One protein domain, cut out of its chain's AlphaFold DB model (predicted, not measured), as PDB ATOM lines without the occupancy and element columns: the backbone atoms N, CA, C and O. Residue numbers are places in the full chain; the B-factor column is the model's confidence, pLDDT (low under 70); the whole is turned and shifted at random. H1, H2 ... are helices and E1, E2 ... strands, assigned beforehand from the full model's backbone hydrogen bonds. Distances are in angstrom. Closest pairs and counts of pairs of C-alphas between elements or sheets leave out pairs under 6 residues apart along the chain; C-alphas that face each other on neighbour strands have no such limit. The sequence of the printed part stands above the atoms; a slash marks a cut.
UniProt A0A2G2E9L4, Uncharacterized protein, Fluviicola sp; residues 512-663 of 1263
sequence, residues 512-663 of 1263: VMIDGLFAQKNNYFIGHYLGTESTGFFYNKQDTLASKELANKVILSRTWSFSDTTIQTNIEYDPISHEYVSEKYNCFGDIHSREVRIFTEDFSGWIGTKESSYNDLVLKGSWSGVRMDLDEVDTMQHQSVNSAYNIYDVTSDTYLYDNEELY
ATOM      1  N   VAL A 512     149.678 115.518  99.866       54.97
ATOM      2  CA  VAL A 512     149.576 114.700  98.651       54.97
ATOM      3  C   VAL A 512     148.863 115.498  97.568       54.97
ATOM      4  O   VAL A 512     147.801 116.066  97.805       54.97
ATOM      5  N   MET A 513     149.419 115.510  96.358       65.94
ATOM      6  CA  MET A 513     148.723 116.062  95.197       65.94
ATOM      7  C   MET A 513     147.635 115.092  94.728       65.94
ATOM      8  O   MET A 513     147.949 114.011  94.230       65.94
ATOM      9  N   ILE A 514     146.368 115.485  94.868       68.06
ATOM     10  CA  ILE A 514     145.193 114.723  94.418       68.06
ATOM     11  C   ILE A 514     144.335 115.653  93.554       68.06
ATOM     12  O   ILE A 514     144.062 116.784  93.945       68.06
ATOM     13  N   ASP A 515     143.959 115.218  92.349       70.19
ATOM     14  CA  ASP A 515     143.211 116.010  91.351       70.19
ATOM     15  C   ASP A 515     143.813 117.398  91.022       70.19
ATOM     16  O   ASP A 515     143.106 118.315  90.611       70.19
ATOM     17  N   GLY A 516     145.127 117.573  91.208       66.38
ATOM     18  CA  GLY A 516     145.810 118.865  91.038       66.38
ATOM     19  C   GLY A 516     145.744 119.800  92.256       66.38
ATOM     20  O   GLY A 516     146.239 120.922  92.180       66.38
ATOM     21  N   LEU A 517     145.183 119.347  93.380       71.50
ATOM     22  CA  LEU A 517     145.100 120.077  94.645       71.50
ATOM     23  C   LEU A 517     146.085 119.513  95.680       71.50
ATOM     24  O   LEU A 517     146.257 118.299  95.787       71.50
ATOM     25  N   PHE A 518     146.681 120.393  96.487       70.25
ATOM     26  CA  PHE A 518     147.494 120.016  97.648       70.25
ATOM     27  C   PHE A 518     146.584 119.563  98.800       70.25
ATOM     28  O   PHE A 518     146.072 120.390  99.553       70.25
ATOM     29  N   ALA A 519     146.352 118.258  98.919       66.50
ATOM     30  CA  ALA A 519     145.498 117.671  99.944       66.50
ATOM     31  C   ALA A 519     146.316 117.229 101.168       66.50
ATOM     32  O   ALA A 519     147.304 116.505 101.047       66.50
ATOM     33  N   GLN A 520     145.877 117.620 102.359       70.00
ATOM     34  CA  GLN A 520     146.490 117.264 103.637       70.00
ATOM     35  C   GLN A 520     145.862 115.983 104.206       70.00
ATOM     36  O   GLN A 520     144.682 115.698 103.992       70.00
ATOM     37  N   LYS A 521     146.608 115.210 104.999       59.62
ATOM     38  CA  LYS A 521     146.053 114.104 105.802       59.62
ATOM     39  C   LYS A 521     145.334 114.668 107.040       59.62
ATOM     40  O   LYS A 521     145.957 115.347 107.850       59.62
ATOM     41  N   ASN A 522     144.044 114.370 107.229       55.81
ATOM     42  CA  ASN A 522     143.255 114.936 108.337       55.81
ATOM     43  C   ASN A 522     143.605 114.290 109.689       55.81
ATOM     44  O   ASN A 522     142.971 113.318 110.086       55.81
ATOM     45  N   ASN A 523     144.590 114.809 110.420       50.22
ATOM     46  CA  ASN A 523     144.961 114.273 111.739       50.22
ATOM     47  C   ASN A 523     144.001 114.694 112.881       50.22
ATOM     48  O   ASN A 523     144.073 114.126 113.971       50.22
ATOM     49  N   TYR A 524     143.079 115.641 112.655       45.03
ATOM     50  CA  TYR A 524     142.359 116.336 113.736       45.03
ATOM     51  C   TYR A 524     141.036 115.678 114.180       45.03
ATOM     52  O   TYR A 524     140.565 115.919 115.294       45.03
ATOM     53  N   PHE A 525     140.410 114.828 113.352       46.09
ATOM     54  CA  PHE A 525     139.090 114.252 113.660       46.09
ATOM     55  C   PHE A 525     139.119 112.795 114.172       46.09
ATOM     56  O   PHE A 525     139.603 111.876 113.518       46.09
ATOM     57  N   ILE A 526     138.459 112.576 115.322       45.50
ATOM     58  CA  ILE A 526     138.162 111.276 115.975       45.50
ATOM     59  C   ILE A 526     139.370 110.513 116.595       45.50
ATOM     60  O   ILE A 526     139.321 109.296 116.771       45.50
ATOM     61  N   GLY A 527     140.424 111.214 117.032       39.12
ATOM     62  CA  GLY A 527     141.586 110.595 117.704       39.12
ATOM     63  C   GLY A 527     141.389 110.209 119.189       39.12
ATOM     64  O   GLY A 527     141.386 109.027 119.553       39.12
ATOM     65  N   HIS A 528     141.236 111.207 120.070       39.16
ATOM     66  CA  HIS A 528     141.590 111.107 121.503       39.16
ATOM     67  C   HIS A 528     140.822 110.106 122.391       39.16
ATOM     68  O   HIS A 528     141.297 109.798 123.482       39.16
ATOM     69  N   TYR A 529     139.671 109.576 121.968       36.50
ATOM     70  CA  TYR A 529     138.853 108.675 122.803       36.50
ATOM     71  C   TYR A 529     138.871 107.197 122.380       36.50
ATOM     72  O   TYR A 529     138.237 106.376 123.049       36.50
ATOM     73  N   LEU A 530     139.537 106.834 121.271       37.44
ATOM     74  CA  LEU A 530     139.335 105.521 120.630       37.44
ATOM     75  C   LEU A 530     140.591 104.773 120.177       37.44
ATOM     76  O   LEU A 530     140.526 103.543 120.109       37.44
ATOM     77  N   GLY A 531     141.686 105.462 119.845       34.78
ATOM     78  CA  GLY A 531     142.853 104.815 119.229       34.78
ATOM     79  C   GLY A 531     142.552 104.273 117.827       34.78
ATOM     80  O   GLY A 531     142.816 103.106 117.533       34.78
ATOM     81  N   THR A 532     141.945 105.104 116.979       36.75
ATOM     82  CA  THR A 532     141.706 104.826 115.557       36.75
ATOM     83  C   THR A 532     142.252 105.973 114.724       36.75
ATOM     84  O   THR A 532     141.865 107.115 114.956       36.75
ATOM     85  N   GLU A 533     143.132 105.660 113.776       39.59
ATOM     86  CA  GLU A 533     143.699 106.621 112.826       39.59
ATOM     87  C   GLU A 533     142.625 107.238 111.914       39.59
ATOM     88  O   GLU A 533     141.529 106.692 111.738       39.59
ATOM     89  N   SER A 534     142.955 108.395 111.342       45.91
ATOM     90  CA  SER A 534     142.099 109.145 110.430       45.91
ATOM     91  C   SER A 534     141.904 108.456 109.074       45.91
ATOM     92  O   SER A 534     142.691 107.607 108.664       45.91
ATOM     93  N   THR A 535     140.805 108.786 108.386       50.88
ATOM     94  CA  THR A 535     140.268 107.985 107.260       50.88
ATOM     95  C   THR A 535     140.126 108.744 105.931       50.88
ATOM     96  O   THR A 535     139.468 108.256 105.013       50.88
ATOM     97  N   GLY A 536     140.766 109.911 105.786       61.38
ATOM     98  CA  GLY A 536     140.724 110.673 104.535       61.38
ATOM     99  C   GLY A 536     141.751 111.800 104.419       61.38
ATOM    100  O   GLY A 536     142.321 112.260 105.414       61.38
ATOM    101  N   PHE A 537     141.945 112.242 103.178       66.75
ATOM    102  CA  PHE A 537     142.641 113.479 102.824       66.75
ATOM    103  C   PHE A 537     141.634 114.627 102.691       66.75
ATOM    104  O   PHE A 537     140.464 114.396 102.372       66.75
ATOM    105  N   PHE A 538     142.074 115.866 102.902       76.69
ATOM    106  CA  PHE A 538     141.241 117.057 102.768       76.69
ATOM    107  C   PHE A 538     142.004 118.233 102.155       76.69
ATOM    108  O   PHE A 538     143.206 118.388 102.331       76.69
ATOM    109  N   TYR A 539     141.268 119.078 101.451       78.25
ATOM    110  CA  TYR A 539     141.675 120.384 100.961       78.25
ATOM    111  C   TYR A 539     140.649 121.385 101.493       78.25
ATOM    112  O   TYR A 539     139.443 121.136 101.407       78.25
ATOM    113  N   ASN A 540     141.108 122.494 102.064       77.38
ATOM    114  CA  ASN A 540     140.251 123.596 102.484       77.38
ATOM    115  C   ASN A 540     140.940 124.924 102.157       77.38
ATOM    116  O   ASN A 540     142.117 125.095 102.468       77.38
ATOM    117  N   LYS A 541     140.196 125.836 101.531       72.31
ATOM    118  CA  LYS A 541     140.519 127.256 101.384       72.31
ATOM    119  C   LYS A 541     139.237 128.100 101.409       72.31
ATOM    120  O   LYS A 541     139.003 128.903 100.503       72.31
ATOM    121  N   GLN A 542     138.382 127.909 102.414       62.75
ATOM    122  CA  GLN A 542     137.171 128.724 102.594       62.75
ATOM    123  C   GLN A 542     137.468 130.236 102.580       62.75
ATOM    124  O   GLN A 542     136.722 130.984 101.947       62.75
ATOM    125  N   ASP A 543     138.615 130.656 103.123       58.12
ATOM    126  CA  ASP A 543     139.071 132.056 103.168       58.12
ATOM    127  C   ASP A 543     139.295 132.697 101.783       58.12
ATOM    128  O   ASP A 543     139.374 133.919 101.670       58.12
ATOM    129  N   THR A 544     139.357 131.910 100.697       63.97
ATOM    130  CA  THR A 544     139.554 132.436  99.328       63.97
ATOM    131  C   THR A 544     138.462 133.442  98.930       63.97
ATOM    132  O   THR A 544     138.725 134.368  98.161       63.97
ATOM    133  N   LEU A 545     137.255 133.309  99.498       63.06
ATOM    134  CA  LEU A 545     136.112 134.210  99.290       63.06
ATOM    135  C   LEU A 545     136.288 135.623  99.882       63.06
ATOM    136  O   LEU A 545     135.449 136.486  99.639       63.06
ATOM    137  N   ALA A 546     137.348 135.874 100.655       54.72
ATOM    138  CA  ALA A 546     137.704 137.219 101.115       54.72
ATOM    139  C   ALA A 546     138.464 138.040 100.047       54.72
ATOM    140  O   ALA A 546     138.716 139.230 100.240       54.72
ATOM    141  N   SER A 547     138.843 137.431  98.915       54.59
ATOM    142  CA  SER A 547     139.580 138.107  97.838       54.59
ATOM    143  C   SER A 547     138.653 138.743  96.792       54.59
ATOM    144  O   SER A 547     137.734 138.109  96.280       54.59
ATOM    145  N   LYS A 548     138.911 140.011  96.436       48.62
ATOM    146  CA  LYS A 548     138.078 140.802  95.502       48.62
ATOM    147  C   LYS A 548     138.275 140.471  94.008       48.62
ATOM    148  O   LYS A 548     137.662 141.120  93.169       48.62
ATOM    149  N   GLU A 549     139.116 139.494  93.669       52.81
ATOM    150  CA  GLU A 549     139.532 139.196  92.283       52.81
ATOM    151  C   GLU A 549     139.184 137.765  91.825       52.81
ATOM    152  O   GLU A 549     139.817 137.202  90.927       52.81
ATOM    153  N   LEU A 550     138.157 137.149  92.420       63.09
ATOM    154  CA  LEU A 550     137.655 135.857  91.954       63.09
ATOM    155  C   LEU A 550     136.918 136.012  90.613       63.09
ATOM    156  O   LEU A 550     135.724 136.267  90.557       63.09
ATOM    157  N   ALA A 551     137.656 135.834  89.516       63.12
ATOM    158  CA  ALA A 551     137.137 135.867  88.144       63.12
ATOM    159  C   ALA A 551     136.817 134.471  87.562       63.12
ATOM    160  O   ALA A 551     136.556 134.345  86.368       63.12
ATOM    161  N   ASN A 552     136.903 133.406  88.368       77.94
ATOM    162  CA  ASN A 552     136.655 132.018  87.964       77.94
ATOM    163  C   ASN A 552     136.092 131.209  89.143       77.94
ATOM    164  O   ASN A 552     136.376 131.525  90.300       77.94
ATOM    165  N   LYS A 553     135.374 130.117  88.845       85.88
ATOM    166  CA  LYS A 553     134.881 129.160  89.846       85.88
ATOM    167  C   LYS A 553     136.021 128.587  90.697       85.88
ATOM    168  O   LYS A 553     137.022 128.113  90.159       85.88
ATOM    169  N   VAL A 554     135.842 128.582  92.018       87.56
ATOM    170  CA  VAL A 554     136.815 128.076  92.997       87.56
ATOM    171  C   VAL A 554     136.302 126.843  93.735       87.56
ATOM    172  O   VAL A 554     135.113 126.718  94.022       87.56
ATOM    173  N   ILE A 555     137.219 125.943  94.093       86.81
ATOM    174  CA  ILE A 555     136.968 124.852  95.043       86.81
ATOM    175  C   ILE A 555     137.270 125.398  96.441       86.81
ATOM    176  O   ILE A 555     138.415 125.746  96.733       86.81
ATOM    177  N   LEU A 556     136.251 125.473  97.296       84.12
ATOM    178  CA  LEU A 556     136.364 125.931  98.683       84.12
ATOM    179  C   LEU A 556     136.855 124.808  99.594       84.12
ATOM    180  O   LEU A 556     137.713 125.026 100.445       84.12
ATOM    181  N   SER A 557     136.348 123.588  99.399       86.06
ATOM    182  CA  SER A 557     136.848 122.404 100.093       86.06
ATOM    183  C   SER A 557     136.583 121.126  99.300       86.06
ATOM    184  O   SER A 557     135.568 120.998  98.621       86.06
ATOM    185  N   ARG A 558     137.487 120.150  99.402       84.88
ATOM    186  CA  ARG A 558     137.315 118.804  98.844       84.88
ATOM    187  C   ARG A 558     137.880 117.770  99.815       84.88
ATOM    188  O   ARG A 558     138.860 118.043 100.505       84.88
ATOM    189  N   THR A 559     137.266 116.596  99.902       79.81
ATOM    190  CA  THR A 559     137.768 115.477 100.717       79.81
ATOM    191  C   THR A 559     137.841 114.199  99.896       79.81
ATOM    192  O   THR A 559     137.018 113.986  99.003       79.81
ATOM    193  N   TRP A 560     138.816 113.342 100.207       74.81
ATOM    194  CA  TRP A 560     139.070 112.092  99.492       74.81
ATOM    195  C   TRP A 560     139.307 110.919 100.444       74.81
ATOM    196  O   TRP A 560     139.823 111.076 101.554       74.81
ATOM    197  N   SER A 561     138.988 109.718  99.972       64.12
ATOM    198  CA  SER A 561     139.235 108.467 100.679       64.12
ATOM    199  C   SER A 561     140.720 108.158 100.833       64.12
ATOM    200  O   SER A 561     141.483 108.247  99.874       64.12
ATOM    201  N   PHE A 562     141.125 107.699 102.017       56.62
ATOM    202  CA  PHE A 562     142.502 107.248 102.249       56.62
ATOM    203  C   PHE A 562     142.817 105.894 101.571       56.62
ATOM    204  O   PHE A 562     143.981 105.556 101.383       56.62
ATOM    205  N   SER A 563     141.796 105.113 101.192       55.22
ATOM    206  CA  SER A 563     141.949 103.775 100.591       55.22
ATOM    207  C   SER A 563     142.345 103.775  99.113       55.22
ATOM    208  O   SER A 563     143.026 102.856  98.656       55.22
ATOM    209  N   ASP A 564     141.844 104.751  98.360       60.38
ATOM    210  CA  ASP A 564     141.805 104.748  96.891       60.38
ATOM    211  C   ASP A 564     141.691 106.157  96.285       60.38
ATOM    212  O   ASP A 564     141.526 106.291  95.074       60.38
ATOM    213  N   THR A 565     141.789 107.218  97.095       67.69
ATOM    214  CA  THR A 565     141.668 108.623  96.665       67.69
ATOM    215  C   THR A 565     140.355 108.972  95.949       67.69
ATOM    216  O   THR A 565     140.281 109.980  95.259       67.69
ATOM    217  N   THR A 566     139.278 108.199  96.139       70.25
ATOM    218  CA  THR A 566     137.942 108.592  95.652       70.25
ATOM    219  C   THR A 566     137.446 109.863  96.348       70.25
ATOM    220  O   THR A 566     137.552 109.974  97.571       70.25
ATOM    221  N   ILE A 567     136.898 110.822  95.590       76.56
ATOM    222  CA  ILE A 567     136.264 112.032  96.148       76.56
ATOM    223  C   ILE A 567     135.097 111.608  97.052       76.56
ATOM    224  O   ILE A 567     134.340 110.695  96.724       76.56
ATOM    225  N   GLN A 568     134.951 112.272  98.197       71.75
ATOM    226  CA  GLN A 568     133.907 112.005  99.188       71.75
ATOM    227  C   GLN A 568     132.977 113.207  99.376       71.75
ATOM    228  O   GLN A 568     131.756 113.040  99.398       71.75
ATOM    229  N   THR A 569     133.541 114.414  99.462       79.62
ATOM    230  CA  THR A 569     132.803 115.682  99.390       79.62
ATOM    231  C   THR A 569     133.534 116.669  98.490       79.62
ATOM    232  O   THR A 569     134.763 116.707  98.484       79.62
ATOM    233  N   ASN A 570     132.781 117.503  97.785       88.44
ATOM    234  CA  ASN A 570     133.271 118.615  96.983       88.44
ATOM    235  C   ASN A 570     132.415 119.849  97.289       88.44
ATOM    236  O   ASN A 570     131.194 119.736  97.329       88.44
ATOM    237  N   ILE A 571     133.039 120.999  97.520       89.50
ATOM    238  CA  ILE A 571     132.371 122.280  97.749       89.50
ATOM    239  C   ILE A 571     133.037 123.308  96.842       89.50
ATOM    240  O   ILE A 571     134.235 123.569  96.958       89.50
ATOM    241  N   GLU A 572     132.248 123.892  95.954       92.19
ATOM    242  CA  GLU A 572     132.658 124.870  94.954       92.19
ATOM    243  C   GLU A 572     131.786 126.121  95.039       92.19
ATOM    244  O   GLU A 572     130.649 126.073  95.506       92.19
ATOM    245  N   TYR A 573     132.315 127.238  94.555       90.38
ATOM    246  CA  TYR A 573     131.580 128.486  94.413       90.38
ATOM    247  C   TYR A 573     132.006 129.204  93.133       90.38
ATOM    248  O   TYR A 573     133.201 129.353  92.868       90.38
ATOM    249  N   ASP A 574     131.031 129.615  92.326       90.31
ATOM    250  CA  ASP A 574     131.238 130.466  91.159       90.31
ATOM    251  C   ASP A 574     130.966 131.937  91.518       90.31
ATOM    252  O   ASP A 574     129.815 132.297  91.762       90.31
ATOM    253  N   PRO A 575     131.992 132.805  91.528       82.69
ATOM    254  CA  PRO A 575     131.844 134.227  91.832       82.69
ATOM    255  C   PRO A 575     131.117 135.025  90.738       82.69
ATOM    256  O   PRO A 575     130.744 136.161  91.000       82.69
ATOM    257  N   ILE A 576     130.931 134.480  89.526       84.62
ATOM    258  CA  ILE A 576     130.265 135.184  88.413       84.62
ATOM    259  C   ILE A 576     128.756 134.919  88.406       84.62
ATOM    260  O   ILE A 576     127.974 135.828  88.148       84.62
ATOM    261  N   SER A 577     128.336 133.681  88.677       89.06
ATOM    262  CA  SER A 577     126.915 133.312  88.790       89.06
ATOM    263  C   SER A 577     126.383 133.326  90.228       89.06
ATOM    264  O   SER A 577     125.200 133.063  90.443       89.06
ATOM    265  N   HIS A 578     127.255 133.592  91.205       89.06
ATOM    266  CA  HIS A 578     127.016 133.425  92.642       89.06
ATOM    267  C   HIS A 578     126.502 132.016  93.023       89.06
ATOM    268  O   HIS A 578     125.826 131.850  94.042       89.06
ATOM    269  N   GLU A 579     126.825 130.986  92.222       93.31
ATOM    270  CA  GLU A 579     126.431 129.592  92.457       93.31
ATOM    271  C   GLU A 579     127.401 128.890  93.425       93.31
ATOM    272  O   GLU A 579     128.517 128.508  93.067       93.31
ATOM    273  N   TYR A 580     126.949 128.645  94.652       93.25
ATOM    274  CA  TYR A 580     127.537 127.679  95.579       93.25
ATOM    275  C   TYR A 580     127.036 126.267  95.256       93.25
ATOM    276  O   TYR A 580     125.828 126.047  95.161       93.25
ATOM    277  N   VAL A 581     127.939 125.289  95.170       94.50
ATOM    278  CA  VAL A 581     127.621 123.871  94.939       94.50
ATOM    279  C   VAL A 581     128.317 123.002  95.982       94.50
ATOM    280  O   VAL A 581     129.531 123.076  96.145       94.50
ATOM    281  N   SER A 582     127.565 122.126  96.649       90.69
ATOM    282  CA  SER A 582     128.082 121.145  97.609       90.69
ATOM    283  C   SER A 582     127.611 119.740  97.237       90.69
ATOM    284  O   SER A 582     126.419 119.440  97.216       90.69
ATOM    285  N   GLU A 583     128.553 118.859  96.918       90.38
ATOM    286  CA  GLU A 583     128.311 117.501  96.435       90.38
ATOM    287  C   GLU A 583     128.931 116.469  97.377       90.38
ATOM    288  O   GLU A 583     130.081 116.588  97.806       90.38
ATOM    289  N   LYS A 584     128.168 115.418  97.685       83.06
ATOM    290  CA  LYS A 584     128.590 114.278  98.501       83.06
ATOM    291  C   LYS A 584     128.486 113.009  97.668       83.06
ATOM    292  O   LYS A 584     127.420 112.648  97.168       83.06
ATOM    293  N   TYR A 585     129.609 112.324  97.547       76.69
ATOM    294  CA  TYR A 585     129.802 111.175  96.671       76.69
ATOM    295  C   TYR A 585     129.602 109.870  97.445       76.69
ATOM    296  O   TYR A 585     129.666 109.857  98.677       76.69
ATOM    297  N   ASN A 586     129.306 108.778  96.745       64.31
ATOM    298  CA  ASN A 586     129.296 107.420  97.283       64.31
ATOM    299  C   ASN A 586     130.575 106.655  96.862       64.31
ATOM    300  O   ASN A 586     131.351 107.117  96.027       64.31
ATOM    301  N   CYS A 587     130.786 105.447  97.390       54.31
ATOM    302  CA  CYS A 587     131.998 104.653  97.141       54.31
ATOM    303  C   CYS A 587     132.099 103.981  95.758       54.31
ATOM    304  O   CYS A 587     133.012 103.187  95.526       54.31
ATOM    305  N   PHE A 588     131.163 104.265  94.855       58.94
ATOM    306  CA  PHE A 588     131.219 103.930  93.433       58.94
ATOM    307  C   PHE A 588     131.544 105.161  92.571       58.94
ATOM    308  O   PHE A 588     131.802 105.005  91.381       58.94
ATOM    309  N   GLY A 589     131.598 106.356  93.175       63.47
ATOM    310  CA  GLY A 589     131.839 107.631  92.502       63.47
ATOM    311  C   GLY A 589     130.567 108.386  92.110       63.47
ATOM    312  O   GLY A 589     130.680 109.483  91.572       63.47
ATOM    313  N   ASP A 590     129.369 107.857  92.387       72.81
ATOM    314  CA  ASP A 590     128.123 108.572  92.082       72.81
ATOM    315  C   ASP A 590     127.812 109.621  93.164       72.81
ATOM    316  O   ASP A 590     127.991 109.373  94.362       72.81
ATOM    317  N   ILE A 591     127.281 110.777  92.764       81.06
ATOM    318  CA  ILE A 591     126.768 111.791  93.695       81.06
ATOM    319  C   ILE A 591     125.489 111.249  94.356       81.06
ATOM    320  O   ILE A 591     124.517 110.937  93.671       81.06
ATOM    321  N   HIS A 592     125.481 111.146  95.689       79.06
ATOM    322  CA  HIS A 592     124.302 110.735  96.472       79.06
ATOM    323  C   HIS A 592     123.642 111.900  97.220       79.06
ATOM    324  O   HIS A 592     122.528 111.757  97.716       79.06
ATOM    325  N   SER A 593     124.306 113.053  97.323       85.75
ATOM    326  CA  SER A 593     123.658 114.299  97.723       85.75
ATOM    327  C   SER A 593     124.273 115.473  96.975       85.75
ATOM    328  O   SER A 593     125.495 115.592  96.938       85.75
ATOM    329  N   ARG A 594     123.439 116.357  96.429       91.81
ATOM    330  CA  ARG A 594     123.843 117.610  95.783       91.81
ATOM    331  C   ARG A 594     123.028 118.757  96.357       91.81
ATOM    332  O   ARG A 594     121.809 118.666  96.407       91.81
ATOM    333  N   GLU A 595     123.694 119.813  96.785       91.56
ATOM    334  CA  GLU A 595     123.106 121.080  97.209       91.56
ATOM    335  C   GLU A 595     123.638 122.188  96.294       91.56
ATOM    336  O   GLU A 595     124.815 122.188  95.935       91.56
ATOM    337  N   VAL A 596     122.765 123.112  95.909       95.06
ATOM    338  CA  VAL A 596     123.075 124.303  95.115       95.06
ATOM    339  C   VAL A 596     122.430 125.502  95.801       95.06
ATOM    340  O   VAL A 596     121.272 125.404  96.207       95.06
ATOM    341  N   ARG A 597     123.134 126.629  95.908       93.88
ATOM    342  CA  ARG A 597     122.565 127.923  96.318       93.88
ATOM    343  C   ARG A 597     123.044 129.005  95.358       93.88
ATOM    344  O   ARG A 597     124.206 128.992  94.974       93.88
ATOM    345  N   ILE A 598     122.162 129.921  94.987       93.94
ATOM    346  CA  ILE A 598     122.430 131.076  94.131       93.94
ATOM    347  C   ILE A 598     122.088 132.310  94.963       93.94
ATOM    348  O   ILE A 598     120.936 132.471  95.378       93.94
ATOM    349  N   PHE A 599     123.089 133.138  95.250       91.12
ATOM    350  CA  PHE A 599     122.930 134.366  96.035       91.12
ATOM    351  C   PHE A 599     122.562 135.553  95.132       91.12
ATOM    352  O   PHE A 599     122.881 135.570  93.941       91.12
ATOM    353  N   THR A 600     121.885 136.554  95.693       88.88
ATOM    354  CA  THR A 600     121.687 137.852  95.033       88.88
ATOM    355  C   THR A 600     123.012 138.619  94.928       88.88
ATOM    356  O   THR A 600     123.948 138.347  95.677       88.88
ATOM    357  N   GLU A 601     123.113 139.585  94.006       82.81
ATOM    358  CA  GLU A 601     124.356 140.350  93.760       82.81
ATOM    359  C   GLU A 601     124.877 141.121  94.990       82.81
ATOM    360  O   GLU A 601     126.068 141.405  95.097       82.81
ATOM    361  N   ASP A 602     123.982 141.433  95.925       80.50
ATOM    362  CA  ASP A 602     124.207 142.139  97.188       80.50
ATOM    363  C   ASP A 602     124.252 141.211  98.422       80.50
ATOM    364  O   ASP A 602     124.486 141.680  99.533       80.50
ATOM    365  N   PHE A 603     124.013 139.904  98.249       83.62
ATOM    366  CA  PHE A 603     123.832 138.927  99.332       83.62
ATOM    367  C   PHE A 603     122.749 139.322 100.366       83.62
ATOM    368  O   PHE A 603     122.834 138.947 101.538       83.62
ATOM    369  N   SER A 604     121.705 140.050  99.945       83.44
ATOM    370  CA  SER A 604     120.485 140.248 100.746       83.44
ATOM    371  C   SER A 604     119.609 138.990 100.812       83.44
ATOM    372  O   SER A 604     118.838 138.818 101.757       83.44
ATOM    373  N   GLY A 605     119.764 138.060  99.864       86.50
ATOM    374  CA  GLY A 605     119.096 136.764  99.902       86.50
ATOM    375  C   GLY A 605     119.761 135.692  99.042       86.50
ATOM    376  O   GLY A 605     120.743 135.926  98.333       86.50
ATOM    377  N   TRP A 606     119.208 134.484  99.105       92.50
ATOM    378  CA  TRP A 606     119.602 133.367  98.248       92.50
ATOM    379  C   TRP A 606     118.439 132.414  97.983       92.50
ATOM    380  O   TRP A 606     117.562 132.230  98.827       92.50
ATOM    381  N   ILE A 607     118.458 131.765  96.822       93.62
ATOM    382  CA  ILE A 607     117.603 130.612  96.508       93.62
ATOM    383  C   ILE A 607     118.470 129.363  96.399       93.62
ATOM    384  O   ILE A 607     119.622 129.437  95.979       93.62
ATOM    385  N   GLY A 608     117.954 128.198  96.764       90.88
ATOM    386  CA  GLY A 608     118.726 126.965  96.694       90.88
ATOM    387  C   GLY A 608     117.884 125.723  96.482       90.88
ATOM    388  O   GLY A 608     116.664 125.731  96.619       90.88
ATOM    389  N   THR A 609     118.557 124.631  96.144       94.00
ATOM    390  CA  THR A 609     117.967 123.297  96.038       94.00
ATOM    391  C   THR A 609     118.906 122.273  96.650       94.00
ATOM    392  O   THR A 609     120.125 122.429  96.610       94.00
ATOM    393  N   LYS A 610     118.347 121.203  97.207       90.44
ATOM    394  CA  LYS A 610     119.117 120.049  97.676       90.44
ATOM    395  C   LYS A 610     118.392 118.775  97.297       90.44
ATOM    396  O   LYS A 610     117.186 118.655  97.494       90.44
ATOM    397  N   GLU A 611     119.150 117.826  96.776       91.44
ATOM    398  CA  GLU A 611     118.697 116.511  96.360       91.44
ATOM    399  C   GLU A 611     119.573 115.445  97.028       91.44
ATOM    400  O   GLU A 611     120.798 115.569  97.034       91.44
ATOM    401  N   SER A 612     118.962 114.416  97.614       88.06
ATOM    402  CA  SER A 612     119.646 113.341  98.342       88.06
ATOM    403  C   SER A 612     119.031 111.985  97.974       88.06
ATOM    404  O   SER A 612     117.854 111.732  98.246       88.06
ATOM    405  N   SER A 613     119.816 111.114  97.335       84.94
ATOM    406  CA  SER A 613     119.362 109.868  96.709       84.94
ATOM    407  C   SER A 613     119.768 108.613  97.493       84.94
ATOM    408  O   SER A 613     120.850 108.486  98.071       84.94
ATOM    409  N   TYR A 614     118.852 107.647  97.535       80.44
ATOM    410  CA  TYR A 614     118.872 106.512  98.453       80.44
ATOM    411  C   TYR A 614     118.476 105.221  97.722       80.44
ATOM    412  O   TYR A 614     117.569 104.495  98.140       80.44
ATOM    413  N   ASN A 615     119.221 104.902  96.656       74.12
ATOM    414  CA  ASN A 615     118.784 104.054  95.534       74.12
ATOM    415  C   ASN A 615     117.629 104.772  94.806       74.12
ATOM    416  O   ASN A 615     117.746 105.966  94.564       74.12
ATOM    417  N   ASP A 616     116.528 104.084  94.514       81.38
ATOM    418  CA  ASP A 616     115.413 104.591  93.698       81.38
ATOM    419  C   ASP A 616     114.562 105.680  94.401       81.38
ATOM    420  O   ASP A 616     113.693 106.292  93.783       81.38
ATOM    421  N   LEU A 617     114.822 105.938  95.692       86.44
ATOM    422  CA  LEU A 617     114.230 107.031  96.470       86.44
ATOM    423  C   LEU A 617     115.081 108.299  96.381       86.44
ATOM    424  O   LEU A 617     116.287 108.240  96.625       86.44
ATOM    425  N   VAL A 618     114.443 109.449  96.175       89.44
ATOM    426  CA  VAL A 618     115.108 110.761  96.157       89.44
ATOM    427  C   VAL A 618     114.348 111.737  97.050       89.44
ATOM    428  O   VAL A 618     113.156 111.955  96.862       89.44
ATOM    429  N   LEU A 619     115.027 112.338  98.028       89.44
ATOM    430  CA  LEU A 619     114.505 113.481  98.777       89.44
ATOM    431  C   LEU A 619     115.006 114.756  98.094       89.44
ATOM    432  O   LEU A 619     116.216 114.939  97.977       89.44
ATOM    433  N   LYS A 620     114.101 115.621  97.634       92.12
ATOM    434  CA  LYS A 620     114.435 116.837  96.884       92.12
ATOM    435  C   LYS A 620     113.668 118.030  97.430       92.12
ATOM    436  O   LYS A 620     112.449 117.967  97.573       92.12
ATOM    437  N   GLY A 621     114.370 119.120  97.702       89.38
ATOM    438  CA  GLY A 621     113.773 120.352  98.197       89.38
ATOM    439  C   GLY A 621     114.326 121.609  97.548       89.38
ATOM    440  O   GLY A 621     115.330 121.580  96.827       89.38
ATOM    441  N   SER A 622     113.657 122.711  97.858       90.56
ATOM    442  CA  SER A 622     114.022 124.081  97.522       90.56
ATOM    443  C   SER A 622     114.021 124.932  98.789       90.56
ATOM    444  O   SER A 622     113.120 124.803  99.614       90.56
ATOM    445  N   TRP A 623     115.007 125.810  98.918       88.62
ATOM    446  CA  TRP A 623     115.198 126.719 100.045       88.62
ATOM    447  C   TRP A 623     115.255 128.163  99.549       88.62
ATOM    448  O   TRP A 623     115.684 128.412  98.420       88.62
ATOM    449  N   SER A 624     114.875 129.107 100.403       88.94
ATOM    450  CA  SER A 624     115.081 130.537 100.171       88.94
ATOM    451  C   SER A 624     115.413 131.251 101.476       88.94
ATOM    452  O   SER A 624     114.636 131.181 102.430       88.94
ATOM    453  N   GLY A 625     116.568 131.914 101.510       86.62
ATOM    454  CA  GLY A 625     117.037 132.719 102.633       86.62
ATOM    455  C   GLY A 625     116.895 134.214 102.358       86.62
ATOM    456  O   GLY A 625     117.261 134.669 101.275       86.62
ATOM    457  N   VAL A 626     116.416 134.977 103.341       85.62
ATOM    458  CA  VAL A 626     116.414 136.452 103.352       85.62
ATOM    459  C   VAL A 626     117.232 136.918 104.555       85.62
ATOM    460  O   VAL A 626     117.059 136.382 105.647       85.62
ATOM    461  N   ARG A 627     118.173 137.847 104.369       79.25
ATOM    462  CA  ARG A 627     119.072 138.306 105.440       79.25
ATOM    463  C   ARG A 627     118.277 139.017 106.544       79.25
ATOM    464  O   ARG A 627     117.288 139.682 106.259       79.25
ATOM    465  N   MET A 628     118.696 138.854 107.798       74.44
ATOM    466  CA  MET A 628     118.030 139.482 108.948       74.44
ATOM    467  C   MET A 628     118.477 140.942 109.122       74.44
ATOM    468  O   MET A 628     119.669 141.228 109.035       74.44
ATOM    469  N   ASP A 629     117.547 141.839 109.465       58.91
ATOM    470  CA  ASP A 629     117.780 143.294 109.614       58.91
ATOM    471  C   ASP A 629     118.684 143.705 110.806       58.91
ATOM    472  O   ASP A 629     118.818 144.892 111.100       58.91
ATOM    473  N   LEU A 630     119.270 142.748 111.537       52.38
ATOM    474  CA  LEU A 630     120.038 142.994 112.768       52.38
ATOM    475  C   LEU A 630     121.561 143.064 112.565       52.38
ATOM    476  O   LEU A 630     122.248 143.584 113.440       52.38
ATOM    477  N   ASP A 631     122.077 142.574 111.433       50.50
ATOM    478  CA  ASP A 631     123.510 142.563 111.117       50.50
ATOM    479  C   ASP A 631     123.817 143.511 109.948       50.50
ATOM    480  O   ASP A 631     123.253 143.363 108.858       50.50
ATOM    481  N   GLU A 632     124.777 144.429 110.120       48.75
ATOM    482  CA  GLU A 632     125.276 145.248 109.008       48.75
ATOM    483  C   GLU A 632     125.804 144.377 107.852       48.75
ATOM    484  O   GLU A 632     126.306 143.260 108.038       48.75
ATOM    485  N   VAL A 633     125.684 144.882 106.621       46.84
ATOM    486  CA  VAL A 633     126.062 144.136 105.414       46.84
ATOM    487  C   VAL A 633     127.582 144.114 105.252       46.84
ATOM    488  O   VAL A 633     128.159 144.942 104.548       46.84
ATOM    489  N   ASP A 634     128.238 143.125 105.871       45.22
ATOM    490  CA  ASP A 634     129.611 142.760 105.508       45.22
ATOM    491  C   ASP A 634     129.694 142.528 103.991       45.22
ATOM    492  O   ASP A 634     129.002 141.676 103.425       45.22
ATOM    493  N   THR A 635     130.554 143.315 103.347       49.69
ATOM    494  CA  THR A 635     130.795 143.301 101.900       49.69
ATOM    495  C   THR A 635     131.632 142.104 101.431       49.69
ATOM    496  O   THR A 635     131.826 141.928 100.225       49.69
ATOM    497  N   MET A 636     132.143 141.270 102.345       54.81
ATOM    498  CA  MET A 636     132.865 140.045 102.003       54.81
ATOM    499  C   MET A 636     131.919 138.857 101.789       54.81
ATOM    500  O   MET A 636     131.287 138.354 102.719       54.81
ATOM    501  N   GLN A 637     131.925 138.315 100.565       63.22
ATOM    502  CA  GLN A 637     131.148 137.126 100.168       63.22
ATOM    503  C   GLN A 637     131.367 135.921 101.110       63.22
ATOM    504  O   GLN A 637     130.485 135.077 101.275       63.22
ATOM    505  N   HIS A 638     132.536 135.860 101.759       68.12
ATOM    506  CA  HIS A 638     132.942 134.826 102.705       68.12
ATOM    507  C   HIS A 638     131.904 134.512 103.797       68.12
ATOM    508  O   HIS A 638     131.557 133.340 103.969       68.12
ATOM    509  N   GLN A 639     131.390 135.520 104.516       68.00
ATOM    510  CA  GLN A 639     130.429 135.281 105.603       68.00
ATOM    511  C   GLN A 639     129.083 134.797 105.056       68.00
ATOM    512  O   GLN A 639     128.560 133.779 105.511       68.00
ATOM    513  N   SER A 640     128.567 135.469 104.024       73.00
ATOM    514  CA  SER A 640     127.299 135.129 103.373       73.00
ATOM    515  C   SER A 640     127.255 133.697 102.839       73.00
ATOM    516  O   SER A 640     126.265 132.997 103.051       73.00
ATOM    517  N   VAL A 641     128.329 133.230 102.195       78.88
ATOM    518  CA  VAL A 641     128.385 131.889 101.593       78.88
ATOM    519  C   VAL A 641     128.589 130.790 102.646       78.88
ATOM    520  O   VAL A 641     127.925 129.752 102.580       78.88
ATOM    521  N   ASN A 642     129.469 131.001 103.635       72.69
ATOM    522  CA  ASN A 642     129.771 129.984 104.651       72.69
ATOM    523  C   ASN A 642     128.715 129.896 105.775       72.69
ATOM    524  O   ASN A 642     128.466 128.796 106.270       72.69
ATOM    525  N   SER A 643     128.057 131.004 106.138       69.31
ATOM    526  CA  SER A 643     127.078 131.085 107.243       69.31
ATOM    527  C   SER A 643     125.618 131.215 106.775       69.31
ATOM    528  O   SER A 643     124.759 131.661 107.535       69.31
ATOM    529  N   ALA A 644     125.310 130.788 105.545       71.81
ATOM    530  CA  ALA A 644     124.029 130.999 104.849       71.81
ATOM    531  C   ALA A 644     122.742 130.509 105.562       71.81
ATOM    532  O   ALA A 644     121.649 130.889 105.150       71.81
ATOM    533  N   TYR A 645     122.850 129.679 106.608       71.12
ATOM    534  CA  TYR A 645     121.724 129.214 107.439       71.12
ATOM    535  C   TYR A 645     121.629 129.900 108.819       71.12
ATOM    536  O   TYR A 645     120.690 129.623 109.557       71.12
ATOM    537  N   ASN A 646     122.594 130.754 109.184       72.19
ATOM    538  CA  ASN A 646     122.665 131.390 110.509       72.19
ATOM    539  C   ASN A 646     122.268 132.877 110.485       72.19
ATOM    540  O   ASN A 646     121.716 133.356 111.467       72.19
ATOM    541  N   ILE A 647     122.566 133.589 109.388       72.94
ATOM    542  CA  ILE A 647     122.349 135.049 109.235       72.94
ATOM    543  C   ILE A 647     121.205 135.399 108.259       72.94
ATOM    544  O   ILE A 647     120.962 136.563 107.943       72.94
ATOM    545  N   TYR A 648     120.497 134.376 107.774       79.81
ATOM    546  CA  TYR A 648     119.303 134.495 106.940       79.81
ATOM    547  C   TYR A 648     118.132 133.814 107.656       79.81
ATOM    548  O   TYR A 648     118.314 132.744 108.236       79.81
ATOM    549  N   ASP A 649     116.936 134.394 107.585       77.00
ATOM    550  CA  ASP A 649     115.693 133.658 107.810       77.00
ATOM    551  C   ASP A 649     115.475 132.733 106.605       77.00
ATOM    552  O   ASP A 649     115.411 133.201 105.463       77.00
ATOM    553  N   VAL A 650     115.459 131.416 106.834       79.00
ATOM    554  CA  VAL A 650     115.481 130.407 105.766       79.00
ATOM    555  C   VAL A 650     114.192 129.598 105.735       79.00
ATOM    556  O   VAL A 650     113.926 128.738 106.575       79.00
ATOM    557  N   THR A 651     113.444 129.808 104.659       79.31
ATOM    558  CA  THR A 651     112.258 129.034 104.286       79.31
ATOM    559  C   THR A 651     112.640 127.809 103.448       79.31
ATOM    560  O   THR A 651     113.673 127.796 102.773       79.31
ATOM    561  N   SER A 652     111.816 126.753 103.475       83.44
ATOM    562  CA  SER A 652     112.063 125.530 102.698       83.44
ATOM    563  C   SER A 652     110.792 124.778 102.321       83.44
ATOM    564  O   SER A 652     109.885 124.662 103.143       83.44
ATOM    565  N   ASP A 653     110.790 124.161 101.141       85.50
ATOM    566  CA  ASP A 653     109.841 123.117 100.751       85.50
ATOM    567  C   ASP A 653     110.599 121.846 100.331       85.50
ATOM    568  O   ASP A 653     111.725 121.922  99.836       85.50
ATOM    569  N   THR A 654     110.045 120.654 100.563       88.50
ATOM    570  CA  THR A 654     110.736 119.374 100.313       88.50
ATOM    571  C   THR A 654     109.764 118.226 100.042       88.50
ATOM    572  O   THR A 654     108.771 118.028 100.744       88.50
ATOM    573  N   TYR A 655     110.113 117.423  99.037       92.00
ATOM    574  CA  TYR A 655     109.328 116.331  98.480       92.00
ATOM    575  C   TYR A 655     110.152 115.035  98.449       92.00
ATOM    576  O   TYR A 655     111.349 115.038  98.155       92.00
ATOM    577  N   LEU A 656     109.501 113.907  98.724       92.12
ATOM    578  CA  LEU A 656     110.046 112.563  98.557       92.12
ATOM    579  C   LEU A 656     109.538 111.956  97.242       92.12
ATOM    580  O   LEU A 656     108.336 111.950  96.984       92.12
ATOM    581  N   TYR A 657     110.447 111.402  96.450       91.25
ATOM    582  CA  TYR A 657     110.185 110.714  95.187       91.25
ATOM    583  C   TYR A 657     110.605 109.241  95.280       91.25
ATOM    584  O   TYR A 657     111.523 108.905  96.032       91.25
ATOM    585  N   ASP A 658     109.957 108.378  94.500       89.50
ATOM    586  CA  ASP A 658     110.266 106.953  94.324       89.50
ATOM    587  C   ASP A 658     110.167 106.638  92.823       89.50
ATOM    588  O   ASP A 658     109.094 106.774  92.241       89.50
ATOM    589  N   ASN A 659     111.285 106.271  92.186       86.25
ATOM    590  CA  ASN A 659     111.387 106.077  90.730       86.25
ATOM    591  C   ASN A 659     110.877 107.294  89.919       86.25
ATOM    592  O   ASN A 659     110.051 107.152  89.025       86.25
ATOM    593  N   GLU A 660     111.370 108.494  90.253       86.19
ATOM    594  CA  GLU A 660     111.014 109.802  89.651       86.19
ATOM    595  C   GLU A 660     109.558 110.281  89.867       86.19
ATOM    596  O   GLU A 660     109.283 111.472  89.704       86.19
ATOM    597  N   GLU A 661     108.639 109.429  90.332       90.62
ATOM    598  CA  GLU A 661     107.278 109.823  90.727       90.62
ATOM    599  C   GLU A 661     107.210 110.312  92.188       90.62
ATOM    600  O   GLU A 661     107.981 109.890  93.052       90.62
ATOM    601  N   LEU A 662     106.265 111.214  92.492       92.31
ATOM    602  CA  LEU A 662     106.052 111.743  93.846       92.31
ATOM    603  C   LEU A 662     105.539 110.648  94.795       92.31
ATOM    604  O   LEU A 662     104.439 110.114  94.620       92.31
ATOM    605  N   TYR A 663     106.303 110.345  95.846       92.50
ATOM    606  CA  TYR A 663     106.012 109.219  96.727       92.50
ATOM    607  C   TYR A 663     104.689 109.409  97.477       92.50
ATOM    608  O   TYR A 663     104.509 110.357  98.245       92.50
TER     609      TYR A 663
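Overview. This is residues 512 to 663 of the 1263 residues of an uncharacterized protein of Fluviicola sp (UniProt A0A2G2E9L4). One broad, twisted wall of ten strands, laid side by side in chain order from E1 to E10, makes up most of this domain, with the strands growing from three residues in E1 to 11 in E9 and E10. Two short helices touch each other near one end of the strands, H1 over E4 and H2 beside the strands, while residues 527 to 532 stick out as the far part of a loop between E2 and E3. The printed part has 152 residues, in the order E1 E2 E3 H1 E4 E5 E6 E7 E8 E9 H2 E10; the sheet is antiparallel throughout and the class is mostly strand. It is only just compact, close to loose, with a radius of gyration of the C-alphas of 17.5 A and spans of 47 by 44 by 34 A.

Along the chain. E1, residues 512 to 514, begins with C-alpha 512 at (149.576, 114.700, 98.651). E2 is residues 517 to 521, E3 residues 536 to 540 and H1 residues 542 to 546. E4, residues 554 to 561, is 21.2 A long and bends by 54 degrees at residue 557. E5, residues 567 to 574, E6, residues 579 to 585, and E7, residues 591 to 599, measure 19.7, 19.2 and 23.0 A. E8, residues 605 to 614, is 30.3 A long, and E9, residues 617 to 627, is 32.9 A. H2 is residues 637 to 642. E10, residues 648 to 658, is 31.6 A long and ends with C-alpha 658 at (110.266, 106.953, 94.324).

Arrangement. E1 and E10 are the edge strands, and from edge to edge the strands' lines turn by 118 degrees. E1 E2 E3 and E4 E5 E6 E7 E8 E9 are meanders, each strand the antiparallel neighbour of the one before. E2 is staggered: its residues 517 to 519 pair with E1, N 519 and O 512 being 2.9 A apart, and its residues 520 to 521 with E3, N 520 and O 538 being 2.8 A apart. E3 and E4 are antiparallel at 172 degrees, with N 539 and O 558 at 2.8 A. E9 and E10 are antiparallel at 167 degrees, with N 655 and O 620 at 2.8 A. H1 is on the sheet at a height of 8.4 A, only just over E4, on which 3 of its 5 C-alphas fall. H2 stands at the sheet's level and touches H1, the closest C-alphas being those of Leu 545 and His 638, 4.7 A apart. In H2 every O i to N i+4 pair is within hydrogen-bond range; in H1 0 of 1 is, but 2 of 2 O i to N i+3 pairs are.

Size, cuts and confidence. The C-alphas of Gly 531 and Glu 601 are the two farthest apart, at 47.5 A. The printed part has no cut. The link from E2 to E3 is long, with 14 residues. The mean pLDDT of the printed part is 74.0; low-confidence stretches include residues 521 to 537, 542 to 551 and 629 to 639.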